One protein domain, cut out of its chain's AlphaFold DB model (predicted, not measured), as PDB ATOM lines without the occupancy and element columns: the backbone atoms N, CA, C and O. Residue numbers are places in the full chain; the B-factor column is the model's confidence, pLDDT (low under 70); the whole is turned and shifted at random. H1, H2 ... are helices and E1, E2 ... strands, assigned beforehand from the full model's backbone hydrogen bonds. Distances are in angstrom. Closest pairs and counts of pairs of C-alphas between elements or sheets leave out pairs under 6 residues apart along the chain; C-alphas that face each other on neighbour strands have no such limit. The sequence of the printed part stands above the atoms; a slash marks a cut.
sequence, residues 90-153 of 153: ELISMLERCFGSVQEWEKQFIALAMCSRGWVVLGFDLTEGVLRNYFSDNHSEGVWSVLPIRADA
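Overview. This is residues 90 to 153 of the 153 residues of the protein "Superoxide dismutase (Fe)" of Pelotomaculum propionicicum (UniProt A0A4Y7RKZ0). A small, strongly twisted sheet of three strands has two helices over one face, the longer H2 running along the strands and the shorter H1 running across them, and no named helix on the other face. H1 and H2 meet at a corner, and E1 is the inner strand of the sheet. The printed part has 64 residues, with two named helices and then three named strands along the chain, H1 H2 E1 E2 E3; the sheet order is E2 E1 E3, all antiparallel, and the class is mixed, helices and strands. The whole is compact, with a radius of gyration of the C-alphas of 11.4 A, and flat, spanning 30 by 25 by 13 A.

Arrangement. Begin with H1, residues 90 to 99, which is on the sheet at a height of 8.8 A. It lies over E2, residues 130 to 136, and runs across the strands at 73 degrees to E2 on the local plane; it is only just not over E1, residues 119 to 125, on which 2 of its 10 C-alphas fall. The closest C-alphas of H1 and E2 are those of Cys 98 and Leu 131, 6.1 A apart. Next comes H2, residues 102 to 115, which touches H1 only at the corner by their link, with its residues 102 to 105 alone; the closest C-alphas are those of Phe 99 and Trp 105, 5.4 A apart, and the two run the same way at a steep tilt of 66 degrees. H2 is on the same face as H1 at a height of 9.6 A, over E2 and E1, and runs only just along the strands, at 28 degrees to E1 on the local plane. Its closest C-alphas to E1 are those of Ala 113 and Val 120, 5.6 A apart. In both helices each O i to N i+4 pair is within hydrogen-bond range. E1 and E2 form a hairpin, antiparallel at 153 degrees; look at N 121 and O 134, 2.8 A apart, within hydrogen-bond range. On the other side of E1 is E3, residues 146 to 152, antiparallel to E1 at 151 degrees, with N 122 and O 150 within hydrogen-bond range at 2.9 A. E2 and E3 are apart.

Along the chain. Find C-alpha 90 at (222.249, 226.495, 241.887), where H1 begins its 14.1 A. H2 starts at C-alpha 102, (227.179, 230.538, 231.556), and covers 20.0 A. E1 measures 17.1 A, E2 19.0 A and E3 15.7 A, ending at C-alpha 152, (226.075, 215.790, 223.594).

Size, cuts and confidence. The two C-alphas farthest apart, those of Ser 93 and Ser 140, are 31.0 A apart. The printed part has no cut. The links H1 to H2, H2 to E1 and E1 to E2 are tight, and E2 to E3, nine residues, is short. The mean pLDDT of the printed part is 94.1, and no printed residue is under 70.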
ATOM      1  N   GLU A  90     221.083 227.186 241.335       94.06
ATOM      2  CA  GLU A  90     222.249 226.495 241.887       94.06
ATOM      3  C   GLU A  90     223.203 226.040 240.777       94.06
ATOM      4  O   GLU A  90     224.412 226.262 240.881       94.06
ATOM      5  N   LEU A  91     222.673 225.458 239.695       92.25
ATOM      6  CA  LEU A  91     223.476 225.054 238.542       92.25
ATOM      7  C   LEU A  91     224.099 226.272 237.846       92.25
ATOM      8  O   LEU A  91     225.286 226.239 237.525       92.25
ATOM      9  N   ILE A  92     223.343 227.363 237.682       95.00
ATOM     10  CA  ILE A  92     223.854 228.627 237.126       95.00
ATOM     11  C   ILE A  92     225.016 229.149 237.973       95.00
ATOM     12  O   ILE A  92     226.098 229.390 237.443       95.00
ATOM     13  N   SER A  93     224.837 229.243 239.293       96.25
ATOM     14  CA  SER A  93     225.883 229.725 240.198       96.25
ATOM     15  C   SER A  93     227.144 228.853 240.144       96.25
ATOM     16  O   SER A  93     228.268 229.362 240.156       96.25
ATOM     17  N   MET A  94     226.987 227.529 240.032       96.06
ATOM     18  CA  MET A  94     228.122 226.620 239.871       96.06
ATOM     19  C   MET A  94     228.826 226.797 238.525       96.06
ATOM     20  O   MET A  94     230.058 226.767 238.495       96.06
ATOM     21  N   LEU A  95     228.082 226.993 237.434       96.62
ATOM     22  CA  LEU A  95     228.647 227.269 236.112       96.62
ATOM     23  C   LEU A  95     229.432 228.582 236.115       96.62
ATOM     24  O   LEU A  95     230.588 228.599 235.700       96.62
ATOM     25  N   GLU A  96     228.859 229.654 236.659       97.12
ATOM     26  CA  GLU A  96     229.533 230.951 236.793       97.12
ATOM     27  C   GLU A  96     230.811 230.837 237.632       97.12
ATOM     28  O   GLU A  96     231.854 231.368 237.255       97.12
ATOM     29  N   ARG A  97     230.781 230.066 238.724       97.12
ATOM     30  CA  ARG A  97     231.968 229.819 239.554       97.12
ATOM     31  C   ARG A  97     233.062 229.041 238.817       97.12
ATOM     32  O   ARG A  97     234.238 229.313 239.042       97.12
ATOM     33  N   CYS A  98     232.700 228.050 238.000       97.31
ATOM     34  CA  CYS A  98     233.673 227.153 237.359       97.31
ATOM     35  C   CYS A  98     234.189 227.681 236.011       97.31
ATOM     36  O   CYS A  98     235.328 227.401 235.649       97.31
ATOM     37  N   PHE A  99     233.378 228.451 235.284       97.50
ATOM     38  CA  PHE A  99     233.668 228.901 233.917       97.50
ATOM     39  C   PHE A  99     233.666 230.430 233.759       97.50
ATOM     40  O   PHE A  99     233.930 230.937 232.672       97.50
ATOM     41  N   GLY A 100     233.376 231.186 234.821       96.56
ATOM     42  CA  GLY A 100     233.297 232.650 234.821       96.56
ATOM     43  C   GLY A 100     231.926 233.189 234.405       96.56
ATOM     44  O   GLY A 100     231.453 234.168 234.977       96.56
ATOM     45  N   SER A 101     231.261 232.543 233.447       96.38
ATOM     46  CA  SER A 101     229.861 232.803 233.098       96.38
ATOM     47  C   SER A 101     229.237 231.598 232.393       96.38
ATOM     48  O   SER A 101     229.944 230.740 231.859       96.38
ATOM     49  N   VAL A 102     227.903 231.551 232.343       94.94
ATOM     50  CA  VAL A 102     227.179 230.538 231.556       94.94
ATOM     51  C   VAL A 102     227.526 230.650 230.065       94.94
ATOM     52  O   VAL A 102     227.679 229.636 229.395       94.94
ATOM     53  N   GLN A 103     227.720 231.867 229.550       95.88
ATOM     54  CA  GLN A 103     228.050 232.089 228.139       95.88
ATOM     55  C   GLN A 103     229.462 231.607 227.789       95.88
ATOM     56  O   GLN A 103     229.674 231.073 226.703       95.88
ATOM     57  N   GLU A 104     230.439 231.784 228.683       97.44
ATOM     58  CA  GLU A 104     231.793 231.257 228.469       97.44
ATOM     59  C   GLU A 104     231.824 229.729 228.567       97.44
ATOM     60  O   GLU A 104     232.493 229.078 227.761       97.44
ATOM     61  N   TRP A 105     231.037 229.147 229.479       96.88
ATOM     62  CA  TRP A 105     230.825 227.701 229.506       96.88
ATOM     63  C   TRP A 105     230.252 227.189 228.180       96.88
ATOM     64  O   TRP A 105     230.822 226.273 227.592       96.88
ATOM     65  N   GLU A 106     229.167 227.790 227.685       95.12
ATOM     66  CA  GLU A 106     228.489 227.363 226.457       95.12
ATOM     67  C   GLU A 106     229.422 227.448 225.240       95.12
ATOM     68  O   GLU A 106     229.540 226.489 224.477       95.12
ATOM     69  N   LYS A 107     230.172 228.553 225.102       97.25
ATOM     70  CA  LYS A 107     231.189 228.702 224.047       97.25
ATOM     71  C   LYS A 107     232.226 227.585 224.097       97.25
ATOM     72  O   LYS A 107     232.550 227.008 223.059       97.25
ATOM     73  N   GLN A 108     232.755 227.285 225.285       97.44
ATOM     74  CA  GLN A 108     233.742 226.222 225.443       97.44
ATOM     75  C   GLN A 108     233.131 224.849 225.141       97.44
ATOM     76  O   GLN A 108     233.758 224.042 224.458       97.44
ATOM     77  N   PHE A 109     231.921 224.587 225.629       96.19
ATOM     78  CA  PHE A 109     231.222 223.322 225.443       96.19
ATOM     79  C   PHE A 109     230.967 223.037 223.956       96.19
ATOM     80  O   PHE A 109     231.311 221.962 223.469       96.19
ATOM     81  N   ILE A 110     230.464 224.029 223.212       94.81
ATOM     82  CA  ILE A 110     230.242 223.933 221.762       94.81
ATOM     83  C   ILE A 110     231.564 223.720 221.021       94.81
ATOM     84  O   ILE A 110     231.648 222.851 220.155       94.81
ATOM     85  N   ALA A 111     232.615 224.470 221.367       97.19
ATOM     86  CA  ALA A 111     233.921 224.305 220.734       97.19
ATOM     87  C   ALA A 111     234.483 222.887 220.940       97.19
ATOM     88  O   ALA A 111     235.007 222.292 220.002       97.19
ATOM     89  N   LEU A 112     234.328 222.322 222.142       97.00
ATOM     90  CA  LEU A 112     234.714 220.940 222.424       97.00
ATOM     91  C   LEU A 112     233.871 219.942 221.626       97.00
ATOM     92  O   LEU A 112     234.432 218.985 221.097       97.00
ATOM     93  N   ALA A 113     232.556 220.165 221.514       92.88
ATOM     94  CA  ALA A 113     231.666 219.291 220.752       92.88
ATOM     95  C   ALA A 113     232.076 219.248 219.274       92.88
ATOM     96  O   ALA A 113     232.170 218.175 218.689       92.88
ATOM     97  N   MET A 114     232.458 220.392 218.700       92.81
ATOM     98  CA  MET A 114     232.980 220.468 217.330       92.81
ATOM     99  C   MET A 114     234.326 219.753 217.137       92.81
ATOM    100  O   MET A 114     234.655 219.356 216.020       92.81
ATOM    101  N   CYS A 115     235.130 219.619 218.194       94.06
ATOM    102  CA  CYS A 115     236.389 218.877 218.150       94.06
ATOM    103  C   CYS A 115     236.209 217.371 218.384       94.06
ATOM    104  O   CYS A 115     237.143 216.614 218.117       94.06
ATOM    105  N   SER A 116     235.059 216.946 218.912       92.56
ATOM    106  CA  SER A 116     234.834 215.575 219.361       92.56
ATOM    107  C   SER A 116     234.410 214.670 218.220       92.56
ATOM    108  O   SER A 116     233.631 215.057 217.352       92.56
ATOM    109  N   ARG A 117     234.925 213.437 218.223       92.38
ATOM    110  CA  ARG A 117     234.404 212.357 217.370       92.38
ATOM    111  C   ARG A 117     233.357 211.503 218.079       92.38
ATOM    112  O   ARG A 117     232.786 210.615 217.449       92.38
ATOM    113  N   GLY A 118     233.196 211.712 219.383       92.62
ATOM    114  CA  GLY A 118     232.348 210.912 220.251       92.62
ATOM    115  C   GLY A 118     231.408 211.792 221.049       92.62
ATOM    116  O   GLY A 118     230.296 212.034 220.616       92.62
ATOM    117  N   TRP A 119     231.836 212.207 222.240       94.50
ATOM    118  CA  TRP A 119     230.982 212.917 223.189       94.50
ATOM    119  C   TRP A 119     231.690 214.081 223.853       94.50
ATOM    120  O   TRP A 119     232.907 214.045 224.080       94.50
ATOM    121  N   VAL A 120     230.891 215.063 224.255       96.19
ATOM    122  CA  VAL A 120     231.249 216.039 225.280       96.19
ATOM    123  C   VAL A 120     230.216 215.986 226.394       96.19
ATOM    124  O   VAL A 120     229.010 215.955 226.159       96.19
ATOM    125  N   VAL A 121     230.707 215.938 227.630       95.50
ATOM    126  CA  VAL A 121     229.891 215.763 228.829       95.50
ATOM    127  C   VAL A 121     230.200 216.872 229.824       95.50
ATOM    128  O   VAL A 121     231.341 217.011 230.259       95.50
ATOM    129  N   LEU A 122     229.187 217.627 230.243       96.31
ATOM    130  CA  LEU A 122     229.292 218.461 231.437       96.31
ATOM    131  C   LEU A 122     229.129 217.533 232.635       96.31
ATOM    132  O   LEU A 122     228.071 216.924 232.816       96.31
ATOM    133  N   GLY A 123     230.175 217.411 233.441       96.12
ATOM    134  CA  GLY A 123     230.203 216.524 234.593       96.12
ATOM    135  C   GLY A 123     230.525 217.258 235.885       96.12
ATOM    136  O   GLY A 123     231.339 218.183 235.904       96.12
ATOM    137  N   PHE A 124     229.915 216.808 236.978       96.44
ATOM    138  CA  PHE A 124     230.278 217.216 238.329       96.44
ATOM    139  C   PHE A 124     231.336 216.270 238.891       96.44
ATOM    140  O   PHE A 124     231.092 215.072 239.053       96.44
ATOM    141  N   ASP A 125     232.520 216.808 239.165       96.25
ATOM    142  CA  ASP A 125     233.614 216.080 239.798       96.25
ATOM    143  C   ASP A 125     233.318 215.909 241.292       96.25
ATOM    144  O   ASP A 125     233.262 216.886 242.041       96.25
ATOM    145  N   LEU A 126     233.129 214.665 241.729       95.12
ATOM    146  CA  LEU A 126     232.793 214.345 243.119       95.12
ATOM    147  C   LEU A 126     233.973 214.530 244.081       95.12
ATOM    148  O   LEU A 126     233.765 214.587 245.291       95.12
ATOM    149  N   THR A 127     235.199 214.604 243.563       94.88
ATOM    150  CA  THR A 127     236.415 214.788 244.365       94.88
ATOM    151  C   THR A 127     236.633 216.262 244.664       94.88
ATOM    152  O   THR A 127     236.909 216.639 245.800       94.88
ATOM    153  N   GLU A 128     236.501 217.100 243.639       94.19
ATOM    154  CA  GLU A 128     236.777 218.533 243.748       94.19
ATOM    155  C   GLU A 128     235.527 219.388 243.986       94.19
ATOM    156  O   GLU A 128     235.635 220.548 244.381       94.19
ATOM    157  N   GLY A 129     234.330 218.840 243.763       94.75
ATOM    158  CA  GLY A 129     233.074 219.565 243.932       94.75
ATOM    159  C   GLY A 129     232.879 220.688 242.907       94.75
ATOM    160  O   GLY A 129     232.280 221.724 243.222       94.75
ATOM    161  N   VAL A 130     233.394 220.503 241.687       96.06
ATOM    162  CA  VAL A 130     233.355 221.487 240.590       96.06
ATOM    163  C   VAL A 130     232.785 220.890 239.307       96.06
ATOM    164  O   VAL A 130     232.787 219.674 239.109       96.06
ATOM    165  N   LEU A 131     232.293 221.759 238.425       97.62
ATOM    166  CA  LEU A 131     231.836 221.387 237.090       97.62
ATOM    167  C   LEU A 131     232.990 221.448 236.093       97.62
ATOM    168  O   LEU A 131     233.785 222.388 236.116       97.62
ATOM    169  N   ARG A 132     233.053 220.461 235.197       97.38
ATOM    170  CA  ARG A 132     234.026 220.392 234.101       97.38
ATOM    171  C   ARG A 132     233.399 219.819 232.841       97.38
ATOM    172  O   ARG A 132     232.485 219.000 232.912       97.38
ATOM    173  N   ASN A 133     233.953 220.215 231.702       96.88
ATOM    174  CA  ASN A 133     233.654 219.600 230.419       96.88
ATOM    175  C   ASN A 133     234.627 218.438 230.184       96.88
ATOM    176  O   ASN A 133     235.844 218.624 230.216       96.88
ATOM    177  N   TYR A 134     234.086 217.246 229.956       95.62
ATOM    178  CA  TYR A 134     234.828 216.027 229.665       95.62
ATOM    179  C   TYR A 134     234.639 215.652 228.204       95.62
ATOM    180  O   TYR A 134     233.519 215.599 227.704       95.62
ATOM    181  N   PHE A 135     235.752 215.393 227.536       93.69
ATOM    182  CA  PHE A 135     235.826 215.080 226.116       93.69
ATOM    183  C   PHE A 135     236.124 213.591 225.927       93.69
ATOM    184  O   PHE A 135     236.927 213.029 226.676       93.69
ATOM    185  N   SER A 136     235.513 212.962 224.925       95.19
ATOM    186  CA  SER A 136     235.818 211.579 224.545       95.19
ATOM    187  C   SER A 136     235.613 211.351 223.054       95.19
ATOM    188  O   SER A 136     234.613 211.791 222.498       95.19
ATOM    189  N   ASP A 137     236.505 210.592 222.425       95.31
ATOM    190  CA  ASP A 137     236.368 210.205 221.016       95.31
ATOM    191  C   ASP A 137     235.584 208.893 220.843       95.31
ATOM    192  O   ASP A 137     235.218 208.523 219.727       95.31
ATOM    193  N   ASN A 138     235.326 208.152 221.927       93.19
ATOM    194  CA  ASN A 138     234.498 206.947 221.908       93.19
ATOM    195  C   ASN A 138     233.861 206.641 223.274       93.19
ATOM    196  O   ASN A 138     234.255 207.167 224.309       93.19
ATOM    197  N   HIS A 139     232.922 205.693 223.285       93.50
ATOM    198  CA  HIS A 139     232.179 205.301 224.484       93.50
ATOM    199  C   HIS A 139     233.032 204.694 225.609       93.50
ATOM    200  O   HIS A 139     232.574 204.627 226.742       93.50
ATOM    201  N   SER A 140     234.239 204.190 225.346       93.88
ATOM    202  CA  SER A 140     235.080 203.576 226.390       93.88
ATOM    203  C   SER A 140     235.941 204.573 227.159       93.88
ATOM    204  O   SER A 140     236.574 204.187 228.143       93.88
ATOM    205  N   GLU A 141     235.981 205.824 226.719       94.44
ATOM    206  CA  GLU A 141     236.730 206.894 227.364       94.44
ATOM    207  C   GLU A 141     235.864 207.614 228.399       94.44
ATOM    208  O   GLU A 141     234.641 207.684 228.290       94.44
ATOM    209  N   GLY A 142     236.504 208.120 229.450       91.44
ATOM    210  CA  GLY A 142     235.826 208.845 230.514       91.44
ATOM    211  C   GLY A 142     236.700 209.012 231.749       91.44
ATOM    212  O   GLY A 142     237.720 208.336 231.908       91.44
ATOM    213  N   VAL A 143     236.277 209.910 232.633       93.62
ATOM    214  CA  VAL A 143     236.948 210.197 233.905       93.62
ATOM    215  C   VAL A 143     236.117 209.622 235.048       93.62
ATOM    216  O   VAL A 143     234.890 209.718 235.059       93.62
ATOM    217  N   TRP A 144     236.778 208.952 235.990       92.88
ATOM    218  CA  TRP A 144     236.115 208.339 237.141       92.88
ATOM    219  C   TRP A 144     235.714 209.388 238.177       92.88
ATOM    220  O   TRP A 144     236.296 210.465 238.233       92.88
ATOM    221  N   SER A 145     234.733 209.050 239.019       92.88
ATOM    222  CA  SER A 145     234.193 209.954 240.050       92.88
ATOM    223  C   SER A 145     233.562 211.233 239.491       92.88
ATOM    224  O   SER A 145     233.514 212.257 240.166       92.88
ATOM    225  N   VAL A 146     233.039 211.155 238.269       93.44
ATOM    226  CA  VAL A 146     232.293 212.229 237.617       93.44
ATOM    227  C   VAL A 146     230.837 211.810 237.481       93.44
ATOM    228  O   VAL A 146     230.550 210.728 236.969       93.44
ATOM    229  N   LEU A 147     229.922 212.673 237.921       92.62
ATOM    230  CA  LEU A 147     228.494 212.530 237.655       92.62
ATOM    231  C   LEU A 147     228.140 213.308 236.375       92.62
ATOM    232  O   LEU A 147     228.253 214.536 236.387       92.62
ATOM    233  N   PRO A 148     227.727 212.640 235.280       87.44
ATOM    234  CA  PRO A 148     227.258 213.324 234.077       87.44
ATOM    235  C   PRO A 148     225.993 214.130 234.380       87.44
ATOM    236  O   PRO A 148     225.049 213.593 234.956       87.44
ATOM    237  N   ILE A 149     225.985 215.404 233.990       86.50
ATOM    238  CA  ILE A 149     224.811 216.287 234.070       86.50
ATOM    239  C   ILE A 149     224.205 216.470 232.682       86.50
ATOM    240  O   ILE A 149     222.993 216.408 232.526       86.50
ATOM    241  N   ARG A 150     225.055 216.681 231.674       84.94
ATOM    242  CA  ARG A 150     224.649 216.851 230.277       84.94
ATOM    243  C   ARG A 150     225.625 216.114 229.373       84.94
ATOM    244  O   ARG A 150     226.821 216.143 229.643       84.94
ATOM    245  N   ALA A 151     225.123 215.483 228.318       84.06
ATOM    246  CA  ALA A 151     225.923 214.809 227.301       84.06
ATOM    247  C   ALA A 151     225.407 215.180 225.908       84.06
ATOM    248  O   ALA A 151     224.197 215.137 225.682       84.06
ATOM    249  N   ASP A 152     226.330 215.504 225.005       82.69
ATOM    250  CA  ASP A 152     226.075 215.790 223.594       82.69
ATOM    251  C   ASP A 152     227.071 214.986 222.730       82.69
ATOM    252  O   ASP A 152     228.232 214.817 223.127       82.69
ATOM    253  N   ALA A 153     226.585 214.440 221.608       78.44
ATOM    254  CA  ALA A 153     227.328 213.617 220.641       78.44
ATOM    255  C   ALA A 153     227.616 214.374 219.341       78.44
ATOM    256  O   ALA A 153     226.774 215.223 218.967       78.44
TER     257      ALA A 153